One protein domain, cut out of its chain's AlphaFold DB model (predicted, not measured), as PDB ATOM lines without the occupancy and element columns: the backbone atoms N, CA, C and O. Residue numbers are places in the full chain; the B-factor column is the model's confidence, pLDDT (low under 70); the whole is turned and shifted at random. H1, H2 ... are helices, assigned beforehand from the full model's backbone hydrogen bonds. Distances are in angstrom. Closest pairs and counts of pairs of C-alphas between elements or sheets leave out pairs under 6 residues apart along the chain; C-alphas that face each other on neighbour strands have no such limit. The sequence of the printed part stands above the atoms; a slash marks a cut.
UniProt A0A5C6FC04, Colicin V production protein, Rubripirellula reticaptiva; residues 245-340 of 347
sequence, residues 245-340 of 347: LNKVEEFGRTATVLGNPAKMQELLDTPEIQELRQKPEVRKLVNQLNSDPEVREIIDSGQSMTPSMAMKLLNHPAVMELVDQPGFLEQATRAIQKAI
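AT A GLANCE: This is residues 245 to 340 of the 347 residues of the protein "Colicin V production protein" of Rubripirellula reticaptiva (UniProt A0A5C6FC04). Eight short helices make two lobes of four, H1, H2, H3 and H8 in one and H4, H5, H6 and H7 in the other, set round a middle through which no helix runs. The lobes are joined along one side, where H3 leads into H4 and H7 into H8 through tight links; across the other side H1 and H2 are apart from H5 and H6. Each lobe has one pair of helices running side by side in opposite ways, H3 with H8 and H4 with H7, and most helices that follow each other in the chain turn sharply at a corner. The printed part has 96 residues, with named helices H1 to H8 in order along the chain and no named strand, and its class is all helix. It is compact, with a radius of gyration of the C-alphas of 13.2 A, and rounded, with spans of 36 by 29 by 26 A.

HOW THE PARTS SIT: Begin with H8, residues 328 to 339, one of the two longest helices. It touches H3, residues 271 to 278, at a shallow tilt of 34 degrees, only just short of steep, and they run opposite ways; look at the closest C-alphas, those of Glu 272 and Ala 335, 5.9 A apart. With residues 335 to 339 alone H8 also touches H2, residues 261 to 268, at a steep tilt of 59 degrees, opposite ways, the C-alphas of Leu 267 and Ala 339 being closest at 6.0 A. H1, residues 248 to 258, and H2 only just touch, with 3 pairs of C-alphas within 8 A, and only at the corner by their link; the closest C-alphas are those of Leu 258 and Met 264, 5.5 A apart. H1 and H8 are close but not clearly touching, their closest C-alphas being those of Thr 254 and Ile 336 at 7.1 A. Now move to H4, residues 280 to 291, which is close to H3 but not clearly touching it, with the C-alphas of Arg 277 and Arg 283 closest at 6.0 A. H4 touches H7, residues 317 to 323, at a shallow tilt of 32 degrees, only just short of steep, opposite ways; the C-alphas of Leu 285 and Ala 318 are closest at 5.5 A. With residues 289 to 290 alone H4 only just touches H5, residues 293 to 300, with 3 pairs of C-alphas within 8 A and only at the corner; the C-alphas of Asn 290 and Arg 296 are closest at 5.8 A. H6, residues 307 to 314, touches no helix but is near H5, where the C-alphas of Val 295 and Leu 313 are closest at 7.0 A. H4 and H8 are apart. The helix packing is mostly aligned, but only just, with 2 of 3 pairs at a shallow tilt. In each of the eight helices every O i to N i+4 pair is within hydrogen-bond range.

IN THESE COORDINATES: Find C-alpha 328 at (-34.199, 16.150, -2.268); from there H8 runs 16.5 A to C-alpha 339 at (-47.618, 18.108, 7.196). H4, from 280 to 291, is 16.4 A long. H1 begins at C-alpha 248, (-33.232, 25.871, 13.932), and runs 15.0 A to residue 258. H2, 261 to 268, measures 10.3 A; H3, 271 to 278, 10.4 A; H5, 293 to 300, 10.0 A; H6, 307 to 314, 10.2 A; and H7, 317 to 323, 9.9 A.

THE WHOLE: Look for the two C-alphas farthest apart at Asn 246 and Pro 293, 37.0 A from each other. The printed part has no cut. H5 to H6 is a short link of 6 residues, the other links are tight, and no link is long. The mean pLDDT of the printed part is 84.1, and residue 307 is the one printed residue under 70.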
ATOM      1  N   LEU A 245     -30.303  30.423  10.347       73.69
ATOM      2  CA  LEU A 245     -30.180  30.022  11.754       73.69
ATOM      3  C   LEU A 245     -31.518  30.106  12.494       73.69
ATOM      4  O   LEU A 245     -31.770  29.312  13.395       73.69
ATOM      5  N   ASN A 246     -32.429  30.979  12.063       71.81
ATOM      6  CA  ASN A 246     -33.788  31.023  12.618       71.81
ATOM      7  C   ASN A 246     -34.596  29.754  12.294       71.81
ATOM      8  O   ASN A 246     -35.506  29.389  13.037       71.81
ATOM      9  N   LYS A 247     -34.207  29.009  11.250       77.06
ATOM     10  CA  LYS A 247     -34.786  27.693  10.931       77.06
ATOM     11  C   LYS A 247     -34.417  26.599  11.927       77.06
ATOM     12  O   LYS A 247     -34.937  25.492  11.838       77.06
ATOM     13  N   VAL A 248     -33.542  26.862  12.896       71.69
ATOM     14  CA  VAL A 248     -33.232  25.871  13.932       71.69
ATOM     15  C   VAL A 248     -34.482  25.521  14.752       71.69
ATOM     16  O   VAL A 248     -34.648  24.371  15.165       71.69
ATOM     17  N   GLU A 249     -35.427  26.455  14.911       70.44
ATOM     18  CA  GLU A 249     -36.722  26.126  15.509       70.44
ATOM     19  C   GLU A 249     -37.550  25.182  14.617       70.44
ATOM     20  O   GLU A 249     -38.141  24.224  15.123       70.44
ATOM     21  N   GLU A 250     -37.546  25.398  13.296       74.81
ATOM     22  CA  GLU A 250     -38.167  24.492  12.318       74.81
ATOM     23  C   GLU A 250     -37.531  23.102  12.382       74.81
ATOM     24  O   GLU A 250     -38.242  22.098  12.370       74.81
ATOM     25  N   PHE A 251     -36.206  23.027  12.533       71.56
ATOM     26  CA  PHE A 251     -35.487  21.766  12.695       71.56
ATOM     27  C   PHE A 251     -35.927  21.030  13.966       71.56
ATOM     28  O   PHE A 251     -36.192  19.831  13.927       71.56
ATOM     29  N   GLY A 252     -36.086  21.749  15.082       71.12
ATOM     30  CA  GLY A 252     -36.627  21.186  16.320       71.12
ATOM     31  C   GLY A 252     -38.045  20.631  16.148       71.12
ATOM     32  O   GLY A 252     -38.322  19.517  16.589       71.12
ATOM     33  N   ARG A 253     -38.929  21.364  15.458       74.25
ATOM     34  CA  ARG A 253     -40.297  20.904  15.145       74.25
ATOM     35  C   ARG A 253     -40.289  19.686  14.227       74.25
ATOM     36  O   ARG A 253     -41.020  18.731  14.476       74.25
ATOM     37  N   THR A 254     -39.427  19.703  13.215       75.94
ATOM     38  CA  THR A 254     -39.223  18.587  12.290       75.94
ATOM     39  C   THR A 254     -38.793  17.352  13.066       75.94
ATOM     40  O   THR A 254     -39.432  16.316  12.955       75.94
ATOM     41  N   ALA A 255     -37.800  17.471  13.948       73.31
ATOM     42  CA  ALA A 255     -37.360  16.371  14.798       73.31
ATOM     43  C   ALA A 255     -38.485  15.835  15.704       73.31
ATOM     44  O   ALA A 255     -38.613  14.624  15.859       73.31
ATOM     45  N   THR A 256     -39.338  16.703  16.263       73.62
ATOM     46  CA  THR A 256     -40.509  16.267  17.050       73.62
ATOM     47  C   THR A 256     -41.511  15.479  16.206       73.62
ATOM     48  O   THR A 256     -42.078  14.496  16.680       73.62
ATOM     49  N   VAL A 257     -41.736  15.890  14.959       77.44
ATOM     50  CA  VAL A 257     -42.653  15.198  14.047       77.44
ATOM     51  C   VAL A 257     -42.078  13.874  13.568       77.44
ATOM     52  O   VAL A 257     -42.783  12.872  13.612       77.44
ATOM     53  N   LEU A 258     -40.787  13.840  13.235       77.19
ATOM     54  CA  LEU A 258     -40.077  12.610  12.890       77.19
ATOM     55  C   LEU A 258     -39.982  11.633  14.081       77.19
ATOM     56  O   LEU A 258     -39.883  10.427  13.882       77.19
ATOM     57  N   GLY A 259     -40.042  12.123  15.321       74.06
ATOM     58  CA  GLY A 259     -40.088  11.275  16.516       74.06
ATOM     59  C   GLY A 259     -41.454  10.629  16.786       74.06
ATOM     60  O   GLY A 259     -41.530   9.698  17.585       74.06
ATOM     61  N   ASN A 260     -42.537  11.099  16.153       79.06
ATOM     62  CA  ASN A 260     -43.885  10.565  16.358       79.06
ATOM     63  C   ASN A 260     -44.275   9.615  15.206       79.06
ATOM     64  O   ASN A 260     -44.447  10.085  14.079       79.06
ATOM     65  N   PRO A 261     -44.492   8.309  15.460       77.81
ATOM     66  CA  PRO A 261     -44.747   7.329  14.403       77.81
ATOM     67  C   PRO A 261     -46.027   7.612  13.605       77.81
ATOM     68  O   PRO A 261     -46.042   7.408  12.395       77.81
ATOM     69  N   ALA A 262     -47.080   8.141  14.239       84.81
ATOM     70  CA  ALA A 262     -48.329   8.465  13.549       84.81
ATOM     71  C   ALA A 262     -48.153   9.640  12.574       84.81
ATOM     72  O   ALA A 262     -48.605   9.576  11.435       84.81
ATOM     73  N   LYS A 263     -47.434  10.690  12.998       84.25
ATOM     74  CA  LYS A 263     -47.151  11.846  12.133       84.25
ATOM     75  C   LYS A 263     -46.127  11.529  11.049       84.25
ATOM     76  O   LYS A 263     -46.205  12.074   9.955       84.25
ATOM     77  N   MET A 264     -45.166  10.654  11.344       83.00
ATOM     78  CA  MET A 264     -44.247  10.141  10.333       83.00
ATOM     79  C   MET A 264     -45.015   9.386   9.249       83.00
ATOM     80  O   MET A 264     -44.761   9.613   8.072       83.00
ATOM     81  N   GLN A 265     -45.964   8.524   9.626       83.81
ATOM     82  CA  GLN A 265     -46.787   7.797   8.663       83.81
ATOM     83  C   GLN A 265     -47.595   8.758   7.782       83.81
ATOM     84  O   GLN A 265     -47.528   8.660   6.561       83.81
ATOM     85  N   GLU A 266     -48.251   9.752   8.386       87.56
ATOM     86  CA  GLU A 266     -48.947  10.820   7.656       87.56
ATOM     87  C   GLU A 266     -48.015  11.541   6.666       87.56
ATOM     88  O   GLU A 266     -48.376  11.765   5.512       87.56
ATOM     89  N   LEU A 267     -46.781  11.843   7.084       87.00
ATOM     90  CA  LEU A 267     -45.773  12.464   6.230       87.00
ATOM     91  C   LEU A 267     -45.351  11.549   5.070       87.00
ATOM     92  O   LEU A 267     -45.217  12.022   3.943       87.00
ATOM     93  N   LEU A 268     -45.173  10.248   5.314       88.12
ATOM     94  CA  LEU A 268     -44.849   9.254   4.283       88.12
ATOM     95  C   LEU A 268     -45.980   9.054   3.267       88.12
ATOM     96  O   LEU A 268     -45.708   8.676   2.124       88.12
ATOM     97  N   ASP A 269     -47.218   9.328   3.675       90.19
ATOM     98  CA  ASP A 269     -48.410   9.222   2.839       90.19
ATOM     99  C   ASP A 269     -48.665  10.487   1.995       90.19
ATOM    100  O   ASP A 269     -49.501  10.461   1.091       90.19
ATOM    101  N   THR A 270     -47.906  11.573   2.208       89.38
ATOM    102  CA  THR A 270     -48.009  12.786   1.377       89.38
ATOM    103  C   THR A 270     -47.590  12.528  -0.080       89.38
ATOM    104  O   THR A 270     -46.606  11.817  -0.332       89.38
ATOM    105  N   PRO A 271     -48.291  13.118  -1.073       90.12
ATOM    106  CA  PRO A 271     -48.010  12.873  -2.488       90.12
ATOM    107  C   PRO A 271     -46.581  13.269  -2.882       90.12
ATOM    108  O   PRO A 271     -45.975  12.597  -3.712       90.12
ATOM    109  N   GLU A 272     -45.996  14.289  -2.249       89.56
ATOM    110  CA  GLU A 272     -44.617  14.720  -2.501       89.56
ATOM    111  C   GLU A 272     -43.584  13.679  -2.053       89.56
ATOM    112  O   GLU A 272     -42.608  13.422  -2.762       89.56
ATOM    113  N   ILE A 273     -43.787  13.053  -0.887       87.94
ATOM    114  CA  ILE A 273     -42.904  11.980  -0.413       87.94
ATOM    115  C   ILE A 273     -43.102  10.720  -1.255       87.94
ATOM    116  O   ILE A 273     -42.127  10.030  -1.559       87.94
ATOM    117  N   GLN A 274     -44.328  10.427  -1.695       90.44
ATOM    118  CA  GLN A 274     -44.569   9.321  -2.620       90.44
ATOM    119  C   GLN A 274     -43.870   9.538  -3.966       90.44
ATOM    120  O   GLN A 274     -43.238   8.609  -4.470       90.44
ATOM    121  N   GLU A 275     -43.911  10.750  -4.518       91.38
ATOM    122  CA  GLU A 275     -43.188  11.112  -5.740       91.38
ATOM    123  C   GLU A 275     -41.669  10.954  -5.552       91.38
ATOM    124  O   GLU A 275     -41.001  10.305  -6.362       91.38
ATOM    125  N   LEU A 276     -41.127  11.442  -4.430       88.56
ATOM    126  CA  LEU A 276     -39.727  11.231  -4.045       88.56
ATOM    127  C   LEU A 276     -39.368   9.740  -3.975       88.56
ATOM    128  O   LEU A 276     -38.360   9.329  -4.544       88.56
ATOM    129  N   ARG A 277     -40.205   8.907  -3.344       89.44
ATOM    130  CA  ARG A 277     -40.018   7.445  -3.249       89.44
ATOM    131  C   ARG A 277     -40.121   6.730  -4.596       89.44
ATOM    132  O   ARG A 277     -39.677   5.588  -4.712       89.44
ATOM    133  N   GLN A 278     -40.732   7.341  -5.607       93.50
ATOM    134  CA  GLN A 278     -40.804   6.774  -6.952       93.50
ATOM    135  C   GLN A 278     -39.542   7.047  -7.775       93.50
ATOM    136  O   GLN A 278     -39.276   6.296  -8.717       93.50
ATOM    137  N   LYS A 279     -38.730   8.046  -7.399       93.56
ATOM    138  CA  LYS A 279     -37.469   8.337  -8.088       93.56
ATOM    139  C   LYS A 279     -36.528   7.118  -8.033       93.56
ATOM    140  O   LYS A 279     -36.320   6.564  -6.950       93.56
ATOM    141  N   PRO A 280     -35.929   6.696  -9.167       93.75
ATOM    142  CA  PRO A 280     -35.077   5.503  -9.222       93.75
ATOM    143  C   PRO A 280     -33.906   5.547  -8.236       93.75
ATOM    144  O   PRO A 280     -33.569   4.539  -7.616       93.75
ATOM    145  N   GLU A 281     -33.315   6.727  -8.069       92.75
ATOM    146  CA  GLU A 281     -32.162   6.944  -7.197       92.75
ATOM    147  C   GLU A 281     -32.541   6.795  -5.717       92.75
ATOM    148  O   GLU A 281     -31.897   6.047  -4.981       92.75
ATOM    149  N   VAL A 282     -33.668   7.389  -5.308       90.44
ATOM    150  CA  VAL A 282     -34.213   7.239  -3.953       90.44
ATOM    151  C   VAL A 282     -34.571   5.782  -3.669       90.44
ATOM    152  O   VAL A 282     -34.228   5.266  -2.610       90.44
ATOM    153  N   ARG A 283     -35.191   5.070  -4.622       92.81
ATOM    154  CA  ARG A 283     -35.490   3.632  -4.474       92.81
ATOM    155  C   ARG A 283     -34.239   2.799  -4.254       92.81
ATOM    156  O   ARG A 283     -34.245   1.914  -3.404       92.81
ATOM    157  N   LYS A 284     -33.172   3.072  -5.009       93.88
ATOM    158  CA  LYS A 284     -31.894   2.372  -4.855       93.88
ATOM    159  C   LYS A 284     -31.333   2.565  -3.444       93.88
ATOM    160  O   LYS A 284     -30.947   1.582  -2.818       93.88
ATOM    161  N   LEU A 285     -31.352   3.797  -2.936       90.94
ATOM    162  CA  LEU A 285     -30.835   4.139  -1.607       90.94
ATOM    163  C   LEU A 285     -31.711   3.586  -0.476       90.94
ATOM    164  O   LEU A 285     -31.184   3.052   0.494       90.94
ATOM    165  N   VAL A 286     -33.038   3.613  -0.624       89.62
ATOM    166  CA  VAL A 286     -33.974   2.969   0.315       89.62
ATOM    167  C   VAL A 286     -33.780   1.450   0.331       89.62
ATOM    168  O   VAL A 286     -33.771   0.848   1.398       89.62
ATOM    169  N   ASN A 287     -33.569   0.816  -0.824       92.50
ATOM    170  CA  ASN A 287     -33.291  -0.621  -0.893       92.50
ATOM    171  C   ASN A 287     -31.952  -0.978  -0.236       92.50
ATOM    172  O   ASN A 287     -31.870  -1.995   0.450       92.50
ATOM    173  N   GLN A 288     -30.920  -0.146  -0.413       92.38
ATOM    174  CA  GLN A 288     -29.650  -0.295   0.304       92.38
ATOM    175  C   GLN A 288     -29.844  -0.149   1.814       92.38
ATOM    176  O   GLN A 288     -29.358  -0.989   2.561       92.38
ATOM    177  N   LEU A 289     -30.607   0.859   2.248       90.88
ATOM    178  CA  LEU A 289     -30.924   1.086   3.655       90.88
ATOM    179  C   LEU A 289     -31.678  -0.108   4.267       90.88
ATOM    180  O   LEU A 289     -31.325  -0.566   5.344       90.88
ATOM    181  N   ASN A 290     -32.657  -0.668   3.554       90.44
ATOM    182  CA  ASN A 290     -33.423  -1.841   4.000       90.44
ATOM    183  C   ASN A 290     -32.622  -3.152   3.973       90.44
ATOM    184  O   ASN A 290     -33.014  -4.131   4.608       90.44
ATOM    185  N   SER A 291     -31.538  -3.197   3.195       94.12
ATOM    186  CA  SER A 291     -30.632  -4.348   3.148       94.12
ATOM    187  C   SER A 291     -29.620  -4.332   4.294       94.12
ATOM    188  O   SER A 291     -29.002  -5.363   4.555       94.12
ATOM    189  N   ASP A 292     -29.450  -3.192   4.972       94.12
ATOM    190  CA  ASP A 292     -28.579  -3.081   6.136       94.12
ATOM    191  C   ASP A 292     -29.250  -3.737   7.364       94.12
ATOM    192  O   ASP A 292     -30.347  -3.325   7.763       94.12
ATOM    193  N   PRO A 293     -28.631  -4.769   7.971       93.19
ATOM    194  CA  PRO A 293     -29.217  -5.496   9.090       93.19
ATOM    195  C   PRO A 293     -29.416  -4.620  10.332       93.19
ATOM    196  O   PRO A 293     -30.381  -4.840  11.058       93.19
ATOM    197  N   GLU A 294     -28.571  -3.611  10.564       90.69
ATOM    198  CA  GLU A 294     -28.712  -2.723  11.722       90.69
ATOM    199  C   GLU A 294     -29.902  -1.776  11.557       90.69
ATOM    200  O   GLU A 294     -30.624  -1.490  12.512       90.69
ATOM    201  N   VAL A 295     -30.123  -1.274  10.341       89.50
ATOM    202  CA  VAL A 295     -31.281  -0.420  10.047       89.50
ATOM    203  C   VAL A 295     -32.561  -1.239  10.093       89.50
ATOM    204  O   VAL A 295     -33.564  -0.796  10.652       89.50
ATOM    205  N   ARG A 296     -32.512  -2.457   9.556       90.25
ATOM    206  CA  ARG A 296     -33.633  -3.383   9.598       90.25
ATOM    207  C   ARG A 296     -34.012  -3.754  11.027       90.25
ATOM    208  O   ARG A 296     -35.191  -3.743  11.337       90.25
ATOM    209  N   GLU A 297     -33.042  -3.978  11.911       90.25
ATOM    210  CA  GLU A 297     -33.302  -4.185  13.339       90.25
ATOM    211  C   GLU A 297     -34.018  -2.979  13.967       90.25
ATOM    212  O   GLU A 297     -35.000  -3.155  14.686       90.25
ATOM    213  N   ILE A 298     -33.595  -1.748  13.650       86.94
ATOM    214  CA  ILE A 298     -34.253  -0.529  14.150       86.94
ATOM    215  C   ILE A 298     -35.705  -0.448  13.656       86.94
ATOM    216  O   ILE A 298     -36.599  -0.173  14.456       86.94
ATOM    217  N   ILE A 299     -35.945  -0.701  12.366       85.19
ATOM    218  CA  ILE A 299     -37.277  -0.625  11.744       85.19
ATOM    219  C   ILE A 299     -38.194  -1.752  12.249       85.19
ATOM    220  O   ILE A 299     -39.332  -1.486  12.639       85.19
ATOM    221  N   ASP A 300     -37.697  -2.989  12.286       87.38
ATOM    222  CA  ASP A 300     -38.468  -4.183  12.645       87.38
ATOM    223  C   ASP A 300     -38.704  -4.287  14.165       87.38
ATOM    224  O   ASP A 300     -39.623  -4.985  14.596       87.38
ATOM    225  N   SER A 301     -37.934  -3.566  14.996       85.31
ATOM    226  CA  SER A 301     -38.097  -3.570  16.459       85.31
ATOM    227  C   SER A 301     -39.472  -3.081  16.937       85.31
ATOM    228  O   SER A 301     -39.851  -3.349  18.079       85.31
ATOM    229  N   GLY A 302     -40.199  -2.323  16.106       80.31
ATOM    230  CA  GLY A 302     -41.477  -1.699  16.464       80.31
ATOM    231  C   GLY A 302     -41.378  -0.664  17.594       80.31
ATOM    232  O   GLY A 302     -42.403  -0.159  18.056       80.31
ATOM    233  N   GLN A 303     -40.166  -0.343  18.059       79.69
ATOM    234  CA  GLN A 303     -39.940   0.642  19.108       79.69
ATOM    235  C   GLN A 303     -40.084   2.058  18.549       79.69
ATOM    236  O   GLN A 303     -39.760   2.340  17.394       79.69
ATOM    237  N   SER A 304     -40.543   2.988  19.389       73.62
ATOM    238  CA  SER A 304     -40.509   4.410  19.048       73.62
ATOM    239  C   SER A 304     -39.069   4.833  18.763       73.62
ATOM    240  O   SER A 304     -38.180   4.573  19.577       73.62
ATOM    241  N   MET A 305     -38.848   5.503  17.635       77.69
ATOM    242  CA  MET A 305     -37.517   5.907  17.198       77.69
ATOM    243  C   MET A 305     -36.858   6.832  18.227       77.69
ATOM    244  O   MET A 305     -37.248   7.985  18.406       77.69
ATOM    245  N   THR A 306     -35.851   6.305  18.924       77.38
ATOM    246  CA  THR A 306     -35.104   7.067  19.930       77.38
ATOM    247  C   THR A 306     -34.150   8.065  19.258       77.38
ATOM    248  O   THR A 306     -33.725   7.842  18.120       77.38
ATOM    249  N   PRO A 307     -33.738   9.157  19.932       68.50
ATOM    250  CA  PRO A 307     -32.781  10.112  19.368       68.50
ATOM    251  C   PRO A 307     -31.447   9.481  18.940       68.50
ATOM    252  O   PRO A 307     -30.849   9.911  17.955       68.50
ATOM    253  N   SER A 308     -30.977   8.452  19.652       73.88
ATOM    254  CA  SER A 308     -29.758   7.715  19.300       73.88
ATOM    255  C   SER A 308     -29.946   6.868  18.039       73.88
ATOM    256  O   SER A 308     -29.083   6.904  17.164       73.88
ATOM    257  N   MET A 309     -31.085   6.178  17.897       82.06
ATOM    258  CA  MET A 309     -31.450   5.458  16.669       82.06
ATOM    259  C   MET A 309     -31.584   6.413  15.479       82.06
ATOM    260  O   MET A 309     -31.026   6.148  14.416       82.06
ATOM    261  N   ALA A 310     -32.242   7.561  15.670       81.19
ATOM    262  CA  ALA A 310     -32.362   8.594  14.646       81.19
ATOM    263  C   ALA A 310     -30.987   9.126  14.214       81.19
ATOM    264  O   ALA A 310     -30.717   9.227  13.023       81.19
ATOM    265  N   MET A 311     -30.080   9.408  15.157       76.44
ATOM    266  CA  MET A 311     -28.711   9.822  14.825       76.44
ATOM    267  C   MET A 311     -27.924   8.718  14.115       76.44
ATOM    268  O   MET A 311     -27.129   9.023  13.229       76.44
ATOM    269  N   LYS A 312     -28.136   7.446  14.467       83.25
ATOM    270  CA  LYS A 312     -27.509   6.311  13.774       83.25
ATOM    271  C   LYS A 312     -27.982   6.227  12.319       83.25
ATOM    272  O   LYS A 312     -27.147   6.148  11.423       83.25
ATOM    273  N   LEU A 313     -29.290   6.364  12.082       85.75
ATOM    274  CA  LEU A 313     -29.884   6.432  10.742       85.75
ATOM    275  C   LEU A 313     -29.395   7.649   9.951       85.75
ATOM    276  O   LEU A 313     -28.973   7.504   8.811       85.75
ATOM    277  N   LEU A 314     -29.386   8.839  10.559       84.31
ATOM    278  CA  LEU A 314     -28.893  10.059   9.915       84.31
ATOM    279  C   LEU A 314     -27.412   9.957   9.548       84.31
ATOM    280  O   LEU A 314     -27.004  10.548   8.560       84.31
ATOM    281  N   ASN A 315     -26.613   9.204  10.306       82.56
ATOM    282  CA  ASN A 315     -25.203   8.958  10.003       82.56
ATOM    283  C   ASN A 315     -24.971   7.846   8.965       82.56
ATOM    284  O   ASN A 315     -23.823   7.647   8.559       82.56
ATOM    285  N   HIS A 316     -26.016   7.140   8.524       87.88
ATOM    286  CA  HIS A 316     -25.889   6.052   7.561       87.88
ATOM    287  C   HIS A 316     -25.477   6.584   6.170       87.88
ATOM    288  O   HIS A 316     -26.075   7.553   5.688       87.88
ATOM    289  N   PRO A 317     -24.508   5.956   5.468       85.94
ATOM    290  CA  PRO A 317     -24.008   6.443   4.177       85.94
ATOM    291  C   PRO A 317     -25.099   6.663   3.122       85.94
ATOM    292  O   PRO A 317     -25.106   7.699   2.465       85.94
ATOM    293  N   ALA A 318     -26.063   5.744   3.013       89.75
ATOM    294  CA  ALA A 318     -27.167   5.874   2.057       89.75
ATOM    295  C   ALA A 318     -28.103   7.059   2.370       89.75
ATOM    296  O   ALA A 318     -28.637   7.679   1.455       89.75
ATOM    297  N   VAL A 319     -28.289   7.409   3.651       88.50
ATOM    298  CA  VAL A 319     -29.092   8.582   4.046       88.50
ATOM    299  C   VAL A 319     -28.350   9.869   3.708       88.50
ATOM    300  O   VAL A 319     -28.957  10.832   3.255       88.50
ATOM    301  N   MET A 320     -27.028   9.874   3.857       85.75
ATOM    302  CA  MET A 320     -26.212  11.007   3.429       85.75
ATOM    303  C   MET A 320     -26.238  11.209   1.921       85.75
ATOM    304  O   MET A 320     -26.420  12.330   1.464       85.75
ATOM    305  N   GLU A 321     -26.117  10.128   1.153       88.44
ATOM    306  CA  GLU A 321     -26.211  10.184  -0.306       88.44
ATOM    307  C   GLU A 321     -27.601  10.658  -0.765       88.44
ATOM    308  O   GLU A 321     -27.697  11.422  -1.722       88.44
ATOM    309  N   LEU A 322     -28.669  10.293  -0.037       88.31
ATOM    310  CA  LEU A 322     -30.016  10.840  -0.248       88.31
ATOM    311  C   LEU A 322     -30.062  12.356  -0.024       88.31
ATOM    312  O   LEU A 322     -30.615  13.085  -0.843       88.31
ATOM    313  N   VAL A 323     -29.487  12.832   1.083       86.50
ATOM    314  CA  VAL A 323     -29.454  14.260   1.438       86.50
ATOM    315  C   VAL A 323     -28.640  15.079   0.432       86.50
ATOM    316  O   VAL A 323     -29.003  16.221   0.149       86.50
ATOM    317  N   ASP A 324     -27.586  14.491  -0.132       84.69
ATOM    318  CA  ASP A 324     -26.725  15.129  -1.128       84.69
ATOM    319  C   ASP A 324     -27.386  15.216  -2.522       84.69
ATOM    320  O   ASP A 324     -26.879  15.919  -3.402       84.69
ATOM    321  N   GLN A 325     -28.525  14.544  -2.751       87.75
ATOM    322  CA  GLN A 325     -29.207  14.586  -4.043       87.75
ATOM    323  C   GLN A 325     -29.817  15.966  -4.341       87.75
ATOM    324  O   GLN A 325     -30.519  16.547  -3.499       87.75
ATOM    325  N   PRO A 326     -29.643  16.488  -5.569       83.88
ATOM    326  CA  PRO A 326     -30.179  17.789  -5.943       83.88
ATOM    327  C   PRO A 326     -31.710  17.799  -5.841       83.88
ATOM    328  O   PRO A 326     -32.409  16.964  -6.415       83.88
ATOM    329  N   GLY A 327     -32.242  18.763  -5.090       82.69
ATOM    330  CA  GLY A 327     -33.683  18.948  -4.897       82.69
ATOM    331  C   GLY A 327     -34.338  18.019  -3.867       82.69
ATOM    332  O   GLY A 327     -35.498  18.254  -3.531       82.69
ATOM    333  N   PHE A 328     -33.634  17.022  -3.309       87.00
ATOM    334  CA  PHE A 328     -34.199  16.150  -2.268       87.00
ATOM    335  C   PHE A 328     -34.599  16.949  -1.024       87.00
ATOM    336  O   PHE A 328     -35.756  16.909  -0.608       87.00
ATOM    337  N   LEU A 329     -33.673  17.743  -0.475       83.50
ATOM    338  CA  LEU A 329     -33.931  18.576   0.705       83.50
ATOM    339  C   LEU A 329     -35.051  19.592   0.478       83.50
ATOM    340  O   LEU A 329     -35.837  19.847   1.387       83.50
ATOM    341  N   GLU A 330     -35.149  20.161  -0.722       84.56
ATOM    342  CA  GLU A 330     -36.209  21.111  -1.053       84.56
ATOM    343  C   GLU A 330     -37.583  20.428  -1.059       84.56
ATOM    344  O   GLU A 330     -38.520  20.920  -0.432       84.56
ATOM    345  N   GLN A 331     -37.695  19.265  -1.707       84.31
ATOM    346  CA  GLN A 331     -38.937  18.493  -1.754       84.31
ATOM    347  C   GLN A 331     -39.324  17.950  -0.372       84.31
ATOM    348  O   GLN A 331     -40.479  18.084   0.031       84.31
ATOM    349  N   ALA A 332     -38.359  17.428   0.390       84.38
ATOM    350  CA  ALA A 332     -38.577  16.965   1.757       84.38
ATOM    351  C   ALA A 332     -39.042  18.112   2.664       84.38
ATOM    352  O   ALA A 332     -40.014  17.963   3.400       84.38
ATOM    353  N   THR A 333     -38.413  19.289   2.561       83.00
ATOM    354  CA  THR A 333     -38.814  20.478   3.329       83.00
ATOM    355  C   THR A 333     -40.234  20.916   2.971       83.00
ATOM    356  O   THR A 333     -41.018  21.201   3.873       83.00
ATOM    357  N   ARG A 334     -40.608  20.920   1.683       84.38
ATOM    358  CA  ARG A 334     -41.983  21.236   1.253       84.38
ATOM    359  C   ARG A 334     -43.003  20.248   1.818       84.38
ATOM    360  O   ARG A 334     -44.060  20.675   2.273       84.38
ATOM    361  N   ALA A 335     -42.691  18.953   1.822       83.81
ATOM    362  CA  ALA A 335     -43.579  17.937   2.385       83.81
ATOM    363  C   ALA A 335     -43.742  18.102   3.906       83.81
ATOM    364  O   ALA A 335     -44.861  18.095   4.418       83.81
ATOM    365  N   ILE A 336     -42.637  18.356   4.619       83.38
ATOM    366  CA  ILE A 336     -42.644  18.645   6.061       83.38
ATOM    367  C   ILE A 336     -43.482  19.896   6.359       83.38
ATOM    368  O   ILE A 336     -44.303  19.876   7.268       83.38
ATOM    369  N   GLN A 337     -43.327  20.973   5.587       82.69
ATOM    370  CA  GLN A 337     -44.100  22.207   5.778       82.69
ATOM    371  C   GLN A 337     -45.606  22.011   5.552       82.69
ATOM    372  O   GLN A 337     -46.407  22.656   6.222       82.69
ATOM    373  N   LYS A 338     -46.006  21.112   4.642       82.00
ATOM    374  CA  LYS A 338     -47.420  20.760   4.431       82.00
ATOM    375  C   LYS A 338     -47.990  19.924   5.576       82.00
ATOM    376  O   LYS A 338     -49.111  20.177   6.002       82.00
ATOM    377  N   ALA A 339     -47.216  18.966   6.082       77.25
ATOM    378  CA  ALA A 339     -47.618  18.108   7.196       77.25
ATOM    379  C   ALA A 339     -47.609  18.844   8.552       77.25
ATOM    380  O   ALA A 339     -48.301  18.455   9.492       77.25
ATOM    381  N   ILE A 340     -46.820  19.915   8.672       73.56
ATOM    382  CA  ILE A 340     -46.694  20.722   9.887       73.56
ATOM    383  C   ILE A 340     -47.155  22.150   9.577       73.56
ATOM    384  O   ILE A 340     -46.314  23.014   9.309       73.56
TER     385      ILE A 340